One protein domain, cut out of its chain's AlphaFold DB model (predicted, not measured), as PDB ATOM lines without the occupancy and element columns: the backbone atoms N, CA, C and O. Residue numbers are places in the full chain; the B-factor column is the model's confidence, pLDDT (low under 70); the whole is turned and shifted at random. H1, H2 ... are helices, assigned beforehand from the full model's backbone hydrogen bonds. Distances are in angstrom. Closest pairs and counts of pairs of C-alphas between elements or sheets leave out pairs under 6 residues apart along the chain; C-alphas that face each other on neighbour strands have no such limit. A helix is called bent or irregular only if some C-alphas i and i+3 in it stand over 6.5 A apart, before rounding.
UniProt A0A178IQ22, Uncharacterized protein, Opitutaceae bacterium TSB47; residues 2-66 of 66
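AT A GLANCE: This is residues 2 to 66 of the 66 residues of an uncharacterized protein of Opitutaceae bacterium TSB47 (UniProt A0A178IQ22). This is a wide, open arch of four helices strung end to end along the chain, with no core. H1 and H2 make a corner at one foot, H2 and H3 form the long sides, and after H3 the chain turns towards H4, the other foot. The printed part has 65 residues, with four named helices in the order H1, H2, H3, H4 and no named strand; its class is all helix. It is extended, with a radius of gyration of the C-alphas of 19.5 A, and the C-alphas span 48 by 33 by 20 A along their three main axes.

HOW THE PARTS SIT: Start at the first printed residue with H1, residues 2 to 9, and go on over a tight link to H2, residues 13 to 27. These two are close but not clearly touching, with 2 pairs of C-alphas within 8 A. Look at Ile 8 and Gln 16, whose C-alphas are the closest of the two helices at 6.6 A. H1 and H2 run opposite ways at a steep tilt of 59 degrees. Next comes H3, residues 32 to 48, which is apart from H2, with no C-alpha of the one within 8 A of the other. Then find H4, residues 53 to 64, which is apart from H3, again with no C-alpha of the one within 8 A of the other. H1 is apart from H3 and from H4, and H2 is apart from H4. In the backbones of H1, H2 and H3 every O i to N i+4 pair is within hydrogen-bond range; in H4 6 of 8 are.

IN THESE COORDINATES: Find C-alpha 2 at (6.482, -10.662, 35.732); from there H1 runs to residue 9, 10.4 A from first to last C-alpha. H2 runs from Ala 13 to Leu 27 and is 20.7 A long. H3, the longest helix with 17 residues, begins at Pro 32, with its C-alpha at (-10.815, -39.831, 34.673), and reaches Glu 48 after 23.7 A. H4 runs from Ala 53 over 15.7 A to Ile 64, whose C-alpha is at (-15.041, -21.298, 58.639). H4 is irregular: C-alphas 58 and 61 are 7.5 A apart.

THE WHOLE: The two C-alphas farthest apart, those of Glu 3 and Asp 47, are 50.6 A from each other. Residues 2 to 7, which belong to H1, stand free, and so do residues 21 to 66, of which 21 to 27 belong to H2, 32 to 48 to H3 and 53 to 64 to H4. The printed part has no cut, and its three links are tight. The mean pLDDT of the printed part is 90.5; look for low confidence at residue 66, the chain's last, the one printed residue under 70.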
ATOM      1  N   THR A   2       7.054 -12.018  35.728       75.25
ATOM      2  CA  THR A   2       6.482 -10.662  35.732       75.25
ATOM      3  C   THR A   2       6.024 -10.081  34.386       75.25
ATOM      4  O   THR A   2       5.114  -9.265  34.376       75.25
ATOM      5  N   GLU A   3       6.610 -10.455  33.242       87.75
ATOM      6  CA  GLU A   3       6.202  -9.877  31.944       87.75
ATOM      7  C   GLU A   3       4.818 -10.346  31.473       87.75
ATOM      8  O   GLU A   3       4.060  -9.551  30.922       87.75
ATOM      9  N   ILE A   4       4.472 -11.616  31.712       87.81
ATOM     10  CA  ILE A   4       3.158 -12.167  31.347       87.81
ATOM     11  C   ILE A   4       2.088 -11.612  32.288       87.81
ATOM     12  O   ILE A   4       1.040 -11.174  31.826       87.81
ATOM     13  N   GLU A   5       2.378 -11.553  33.588       89.94
ATOM     14  CA  GLU A   5       1.496 -10.949  34.596       89.94
ATOM     15  C   GLU A   5       1.199  -9.482  34.255       89.94
ATOM     16  O   GLU A   5       0.039  -9.104  34.116       89.94
ATOM     17  N   ALA A   6       2.234  -8.682  33.977       92.94
ATOM     18  CA  ALA A   6       2.070  -7.279  33.599       92.94
ATOM     19  C   ALA A   6       1.306  -7.095  32.275       92.94
ATOM     20  O   ALA A   6       0.627  -6.085  32.084       92.94
ATOM     21  N   ALA A   7       1.423  -8.037  31.334       92.69
ATOM     22  CA  ALA A   7       0.641  -8.012  30.102       92.69
ATOM     23  C   ALA A   7      -0.844  -8.306  30.369       92.69
ATOM     24  O   ALA A   7      -1.697  -7.635  29.789       92.69
ATOM     25  N   ILE A   8      -1.147  -9.249  31.266       92.25
ATOM     26  CA  ILE A   8      -2.518  -9.594  31.669       92.25
ATOM     27  C   ILE A   8      -3.162  -8.436  32.437       92.25
ATOM     28  O   ILE A   8      -4.282  -8.050  32.115       92.25
ATOM     29  N   GLU A   9      -2.447  -7.815  33.377       93.62
ATOM     30  CA  GLU A   9      -2.947  -6.672  34.159       93.62
ATOM     31  C   GLU A   9      -3.297  -5.453  33.293       93.62
ATOM     32  O   GLU A   9      -4.156  -4.649  33.653       93.62
ATOM     33  N   ARG A  10      -2.650  -5.314  32.130       95.94
ATOM     34  CA  ARG A  10      -2.930  -4.245  31.158       95.94
ATOM     35  C   ARG A  10      -4.131  -4.532  30.260       95.94
ATOM     36  O   ARG A  10      -4.559  -3.631  29.537       95.94
ATOM     37  N   LEU A  11      -4.664  -5.753  30.266       96.50
ATOM     38  CA  LEU A  11      -5.872  -6.068  29.515       96.50
ATOM     39  C   LEU A  11      -7.085  -5.368  30.147       96.50
ATOM     40  O   LEU A  11      -7.158  -5.255  31.371       96.50
ATOM     41  N   PRO A  12      -8.079  -4.955  29.344       97.31
ATOM     42  CA  PRO A  12      -9.389  -4.579  29.867       97.31
ATOM     43  C   PRO A  12      -9.992  -5.707  30.716       97.31
ATOM     44  O   PRO A  12      -9.786  -6.881  30.407       97.31
ATOM     45  N   ALA A  13     -10.784  -5.367  31.737       94.06
ATOM     46  CA  ALA A  13     -11.359  -6.343  32.673       94.06
ATOM     47  C   ALA A  13     -12.113  -7.489  31.967       94.06
ATOM     48  O   ALA A  13     -11.919  -8.656  32.294       94.06
ATOM     49  N   ASP A  14     -12.891  -7.178  30.927       95.94
ATOM     50  CA  ASP A  14     -13.612  -8.192  30.148       95.94
ATOM     51  C   ASP A  14     -12.671  -9.173  29.435       95.94
ATOM     52  O   ASP A  14     -12.966 -10.363  29.338       95.94
ATOM     53  N   ALA A  15     -11.518  -8.695  28.960       95.69
ATOM     54  CA  ALA A  15     -10.510  -9.538  28.325       95.69
ATOM     55  C   ALA A  15      -9.743 -10.384  29.356       95.69
ATOM     56  O   ALA A  15      -9.401 -11.529  29.057       95.69
ATOM     57  N   GLN A  16      -9.531  -9.874  30.575       96.06
ATOM     58  CA  GLN A  16      -8.987 -10.672  31.681       96.06
ATOM     59  C   GLN A  16      -9.937 -11.817  32.058       96.06
ATOM     60  O   GLN A  16      -9.496 -12.959  32.176       96.06
ATOM     61  N   HIS A  17     -11.244 -11.547  32.164       94.25
ATOM     62  CA  HIS A  17     -12.249 -12.580  32.444       94.25
ATOM     63  C   HIS A  17     -12.321 -13.643  31.342       94.25
ATOM     64  O   HIS A  17     -12.371 -14.837  31.636       94.25
ATOM     65  N   GLN A  18     -12.280 -13.235  30.072       95.56
ATOM     66  CA  GLN A  18     -12.257 -14.178  28.950       95.56
ATOM     67  C   GLN A  18     -10.998 -15.054  28.960       95.56
ATOM     68  O   GLN A  18     -11.087 -16.255  28.699       95.56
ATOM     69  N   LEU A  19      -9.837 -14.477  29.286       94.06
ATOM     70  CA  LEU A  19      -8.590 -15.227  29.408       94.06
ATOM     71  C   LEU A  19      -8.649 -16.235  30.563       94.06
ATOM     72  O   LEU A  19      -8.232 -17.374  30.376       94.06
ATOM     73  N   ALA A  20      -9.193 -15.846  31.718       92.50
ATOM     74  CA  ALA A  20      -9.371 -16.743  32.859       92.50
ATOM     75  C   ALA A  20     -10.258 -17.947  32.498       92.50
ATOM     76  O   ALA A  20      -9.825 -19.086  32.650       92.50
ATOM     77  N   ALA A  21     -11.433 -17.707  31.907       90.75
ATOM     78  CA  ALA A  21     -12.333 -18.777  31.471       90.75
ATOM     79  C   ALA A  21     -11.684 -19.700  30.422       90.75
ATOM     80  O   ALA A  21     -11.841 -20.921  30.453       90.75
ATOM     81  N   TRP A  22     -10.915 -19.131  29.488       92.62
ATOM     82  CA  TRP A  22     -10.170 -19.922  28.509       92.62
ATOM     83  C   TRP A  22      -9.080 -20.785  29.166       92.62
ATOM     84  O   TRP A  22      -8.911 -21.943  28.782       92.62
ATOM     85  N   LEU A  23      -8.359 -20.248  30.157       91.62
ATOM     86  CA  LEU A  23      -7.338 -20.984  30.905       91.62
ATOM     87  C   LEU A  23      -7.949 -22.109  31.741       91.62
ATOM     88  O   LEU A  23      -7.415 -23.213  31.710       91.62
ATOM     89  N   GLU A  24      -9.071 -21.875  32.421       87.44
ATOM     90  CA  GLU A  24      -9.796 -22.910  33.172       87.44
ATOM     91  C   GLU A  24     -10.152 -24.098  32.271       87.44
ATOM     92  O   GLU A  24      -9.807 -25.238  32.578       87.44
ATOM     93  N   LEU A  25     -10.713 -23.828  31.088       84.06
ATOM     94  CA  LEU A  25     -11.072 -24.865  30.113       84.06
ATOM     95  C   LEU A  25      -9.873 -25.659  29.568       84.06
ATOM     96  O   LEU A  25     -10.048 -26.770  29.064       84.06
ATOM     97  N   LYS A  26      -8.667 -25.084  29.579       84.94
ATOM     98  CA  LYS A  26      -7.468 -25.703  28.987       84.94
ATOM     99  C   LYS A  26      -6.546 -26.348  30.007       84.94
ATOM    100  O   LYS A  26      -5.910 -27.350  29.684       84.94
ATOM    101  N   LEU A  27      -6.447 -25.763  31.194       83.62
ATOM    102  CA  LEU A  27      -5.503 -26.161  32.235       83.62
ATOM    103  C   LEU A  27      -6.141 -27.046  33.306       83.62
ATOM    104  O   LEU A  27      -5.409 -27.769  33.976       83.62
ATOM    105  N   TRP A  28      -7.472 -27.052  33.416       79.12
ATOM    106  CA  TRP A  28      -8.225 -27.994  34.247       79.12
ATOM    107  C   TRP A  28      -9.054 -28.960  33.387       79.12
ATOM    108  O   TRP A  28     -10.282 -28.958  33.456       79.12
ATOM    109  N   PRO A  29      -8.424 -29.809  32.549       78.62
ATOM    110  CA  PRO A  29      -9.171 -30.872  31.898       78.62
ATOM    111  C   PRO A  29      -9.722 -31.822  32.964       78.62
ATOM    112  O   PRO A  29      -8.998 -32.247  33.869       78.62
ATOM    113  N   GLU A  30     -10.996 -32.185  32.836       81.88
ATOM    114  CA  GLU A  30     -11.583 -33.214  33.679       81.88
ATOM    115  C   GLU A  30     -10.834 -34.530  33.457       81.88
ATOM    116  O   GLU A  30     -10.809 -35.087  32.358       81.88
ATOM    117  N   THR A  31     -10.149 -35.004  34.496       87.75
ATOM    118  CA  THR A  31      -9.405 -36.262  34.418       87.75
ATOM    119  C   THR A  31     -10.321 -37.432  34.770       87.75
ATOM    120  O   THR A  31     -11.231 -37.261  35.583       87.75
ATOM    121  N   PRO A  32     -10.056 -38.651  34.263       91.69
ATOM    122  CA  PRO A  32     -10.815 -39.831  34.673       91.69
ATOM    123  C   PRO A  32     -10.840 -40.043  36.193       91.69
ATOM    124  O   PRO A  32     -11.854 -40.456  36.737       91.69
ATOM    125  N   ALA A  33      -9.744 -39.718  36.891       91.25
ATOM    126  CA  ALA A  33      -9.675 -39.806  38.350       91.25
ATOM    127  C   ALA A  33     -10.573 -38.771  39.046       91.25
ATOM    128  O   ALA A  33     -11.201 -39.084  40.051       91.25
ATOM    129  N   MET A  34     -10.653 -37.552  38.506       91.25
ATOM    130  CA  MET A  34     -11.534 -36.509  39.032       91.25
ATOM    131  C   MET A  34     -13.006 -36.875  38.837       91.25
ATOM    132  O   MET A  34     -13.785 -36.760  39.776       91.25
ATOM    133  N   LEU A  35     -13.364 -37.379  37.654       93.62
ATOM    134  CA  LEU A  35     -14.717 -37.859  37.366       93.62
ATOM    135  C   LEU A  35     -15.098 -39.031  38.281       93.62
ATOM    136  O   LEU A  35     -16.146 -38.996  38.913       93.62
ATOM    137  N   ALA A  36     -14.198 -40.003  38.464       95.56
ATOM    138  CA  ALA A  36     -14.424 -41.114  39.387       95.56
ATOM    139  C   ALA A  36     -14.597 -40.656  40.848       95.56
ATOM    140  O   ALA A  36     -15.378 -41.249  41.588       95.56
ATOM    141  N   ALA A  37     -13.892 -39.601  41.275       95.56
ATOM    142  CA  ALA A  37     -14.071 -39.028  42.608       95.56
ATOM    143  C   ALA A  37     -15.441 -38.345  42.771       95.56
ATOM    144  O   ALA A  37     -16.020 -38.403  43.854       95.56
ATOM    145  N   ILE A  38     -15.974 -37.731  41.709       94.12
ATOM    146  CA  ILE A  38     -17.332 -37.167  41.700       94.12
ATOM    147  C   ILE A  38     -18.368 -38.294  41.785       94.12
ATOM    148  O   ILE A  38     -19.258 -38.224  42.631       94.12
ATOM    149  N   ASP A  39     -18.209 -39.359  40.994       96.31
ATOM    150  CA  ASP A  39     -19.096 -40.531  41.035       96.31
ATOM    151  C   ASP A  39     -19.102 -41.199  42.423       96.31
ATOM    152  O   ASP A  39     -20.139 -41.653  42.912       96.31
ATOM    153  N   GLU A  40     -17.938 -41.275  43.077       95.81
ATOM    154  CA  GLU A  40     -17.818 -41.753  44.458       95.81
ATOM    155  C   GLU A  40     -18.551 -40.840  45.440       95.81
ATOM    156  O   GLU A  40     -19.306 -41.327  46.281       95.81
ATOM    157  N   ALA A  41     -18.364 -39.525  45.324       92.62
ATOM    158  CA  ALA A  41     -19.016 -38.558  46.198       92.62
ATOM    159  C   ALA A  41     -20.547 -38.616  46.074       92.62
ATOM    160  O   ALA A  41     -21.240 -38.561  47.089       92.62
ATOM    161  N   GLU A  42     -21.082 -38.769  44.859       94.75
ATOM    162  CA  GLU A  42     -22.524 -38.930  44.636       94.75
ATOM    163  C   GLU A  42     -23.053 -40.214  45.289       94.75
ATOM    164  O   GLU A  42     -24.070 -40.180  45.987       94.75
ATOM    165  N   ARG A  43     -22.340 -41.334  45.126       94.56
ATOM    166  CA  ARG A  43     -22.727 -42.612  45.737       94.56
ATOM    167  C   ARG A  43     -22.674 -42.561  47.260       94.56
ATOM    168  O   ARG A  43     -23.642 -42.954  47.902       94.56
ATOM    169  N   SER A  44     -21.593 -42.030  47.831       93.75
ATOM    170  CA  SER A  44     -21.454 -41.853  49.282       93.75
ATOM    171  C   SER A  44     -22.562 -40.955  49.833       93.75
ATOM    172  O   SER A  44     -23.182 -41.292  50.837       93.75
ATOM    173  N   LEU A  45     -22.909 -39.866  49.138       91.94
ATOM    174  CA  LEU A  45     -24.018 -39.009  49.552       91.94
ATOM    175  C   LEU A  45     -25.371 -39.740  49.522       91.94
ATOM    176  O   LEU A  45     -26.211 -39.490  50.386       91.94
ATOM    177  N   ALA A  46     -25.596 -40.622  48.547       93.56
ATOM    178  CA  ALA A  46     -26.815 -41.422  48.463       93.56
ATOM    179  C   ALA A  46     -26.890 -42.507  49.555       93.56
ATOM    180  O   ALA A  46     -27.964 -42.718  50.123       93.56
ATOM    181  N   ASP A  47     -25.767 -43.163  49.854       93.81
ATOM    182  CA  ASP A  47     -25.693 -44.288  50.794       93.81
ATOM    183  C   ASP A  47     -25.613 -43.827  52.261       93.81
ATOM    184  O   ASP A  47     -26.300 -44.368  53.130       93.81
ATOM    185  N   GLU A  48     -24.783 -42.824  52.548       91.56
ATOM    186  CA  GLU A  48     -24.494 -42.336  53.905       91.56
ATOM    187  C   GLU A  48     -25.322 -41.098  54.279       91.56
ATOM    188  O   GLU A  48     -25.537 -40.820  55.463       91.56
ATOM    189  N   GLY A  49     -25.837 -40.376  53.281       88.12
ATOM    190  CA  GLY A  49     -26.561 -39.127  53.480       88.12
ATOM    191  C   GLY A  49     -25.648 -37.925  53.735       88.12
ATOM    192  O   GLY A  49     -24.435 -38.022  53.907       88.12
ATOM    193  N   GLY A  50     -26.247 -36.734  53.738       87.69
ATOM    194  CA  GLY A  50     -25.552 -35.490  54.069       87.69
ATOM    195  C   GLY A  50     -25.568 -35.177  55.568       87.69
ATOM    196  O   GLY A  50     -26.329 -35.755  56.343       87.69
ATOM    197  N   VAL A  51     -24.783 -34.178  55.976       87.81
ATOM    198  CA  VAL A  51     -24.846 -33.645  57.346       87.81
ATOM    199  C   VAL A  51     -26.186 -32.919  57.550       87.81
ATOM    200  O   VAL A  51     -26.521 -32.036  56.752       87.81
ATOM    201  N   PRO A  52     -26.953 -33.217  58.616       90.31
ATOM    202  CA  PRO A  52     -28.199 -32.514  58.901       90.31
ATOM    203  C   PRO A  52     -28.001 -31.000  59.018       90.31
ATOM    204  O   PRO A  52     -27.047 -30.525  59.636       90.31
ATOM    205  N   ALA A  53     -28.951 -30.220  58.494       89.88
ATOM    206  CA  ALA A  53     -28.851 -28.758  58.457       89.88
ATOM    207  C   ALA A  53     -28.663 -28.116  59.847       89.88
ATOM    208  O   ALA A  53     -27.967 -27.108  59.982       89.88
ATOM    209  N   GLU A  54     -29.253 -28.703  60.893       92.31
ATOM    210  CA  GLU A  54     -29.050 -28.243  62.270       92.31
ATOM    211  C   GLU A  54     -27.615 -28.448  62.754       92.31
ATOM    212  O   GLU A  54     -27.064 -27.589  63.444       92.31
ATOM    213  N   ASP A  55     -26.979 -29.550  62.369       92.00
ATOM    214  CA  ASP A  55     -25.605 -29.838  62.766       92.00
ATOM    215  C   ASP A  55     -24.610 -29.009  61.955       92.00
ATOM    216  O   ASP A  55     -23.633 -28.514  62.520       92.00
ATOM    217  N   VAL A  56     -24.916 -28.717  60.687       92.62
ATOM    218  CA  VAL A  56     -24.197 -27.692  59.917       92.62
ATOM    219  C   VAL A  56     -24.261 -26.350  60.648       92.62
ATOM    220  O   VAL A  56     -23.225 -25.750  60.919       92.62
ATOM    221  N   ARG A  57     -25.456 -25.886  61.043       92.19
ATOM    222  CA  ARG A  57     -25.626 -24.579  61.701       92.19
ATOM    223  C   ARG A  57     -24.853 -24.470  63.018       92.19
ATOM    224  O   ARG A  57     -24.291 -23.411  63.297       92.19
ATOM    225  N   LYS A  58     -24.812 -25.542  63.815       94.44
ATOM    226  CA  LYS A  58     -24.062 -25.581  65.083       94.44
ATOM    227  C   LYS A  58     -22.550 -25.468  64.872       94.44
ATOM    228  O   LYS A  58     -21.890 -24.789  65.655       94.44
ATOM    229  N   ASN A  59     -22.016 -26.102  63.827       93.00
ATOM    230  CA  ASN A  59     -20.569 -26.232  63.619       93.00
ATOM    231  C   ASN A  59     -19.989 -25.220  62.616       93.00
ATOM    232  O   ASN A  59     -18.778 -25.010  62.594       93.00
ATOM    233  N   LEU A  60     -20.834 -24.531  61.842       91.94
ATOM    234  CA  LEU A  60     -20.426 -23.632  60.756       91.94
ATOM    235  C   LEU A  60     -19.368 -22.604  61.179       91.94
ATOM    236  O   LEU A  60     -18.401 -22.376  60.460       91.94
ATOM    237  N   ARG A  61     -19.530 -21.997  62.363       89.00
ATOM    238  CA  ARG A  61     -18.559 -21.018  62.875       89.00
ATOM    239  C   ARG A  61     -17.179 -21.622  63.092       89.00
ATOM    240  O   ARG A  61     -16.209 -20.943  62.807       89.00
ATOM    241  N   GLN A  62     -17.100 -22.853  63.593       92.62
ATOM    242  CA  GLN A  62     -15.820 -23.517  63.844       92.62
ATOM    243  C   GLN A  62     -15.138 -23.894  62.532       92.62
ATOM    244  O   GLN A  62     -13.938 -23.695  62.405       92.62
ATOM    245  N   TRP A  63     -15.899 -24.375  61.545       89.69
ATOM    246  CA  TRP A  63     -15.358 -24.788  60.247       89.69
ATOM    247  C   TRP A  63     -14.823 -23.630  59.405       89.69
ATOM    248  O   TRP A  63     -13.813 -23.793  58.737       89.69
ATOM    249  N   ILE A  64     -15.475 -22.464  59.435       90.38
ATOM    250  CA  ILE A  64     -15.041 -21.298  58.639       90.38
ATOM    251  C   ILE A  64     -13.790 -20.631  59.238       90.38
ATOM    252  O   ILE A  64     -13.084 -19.902  58.548       90.38
ATOM    253  N   THR A  65     -13.518 -20.855  60.523       81.56
ATOM    254  CA  THR A  65     -12.350 -20.296  61.221       81.56
ATOM    255  C   THR A  65     -11.207 -21.293  61.409       81.56
ATOM    256  O   THR A  65     -10.224 -20.938  62.060       81.56
ATOM    257  N   ALA A  66     -11.374 -22.531  60.936       55.41
ATOM    258  CA  ALA A  66     -10.384 -23.600  61.037       55.41
ATOM    259  C   ALA A  66      -9.327 -23.512  59.928       55.41
ATOM    260  O   ALA A  66      -9.658 -23.015  58.828       55.41
TER     261      ALA A  66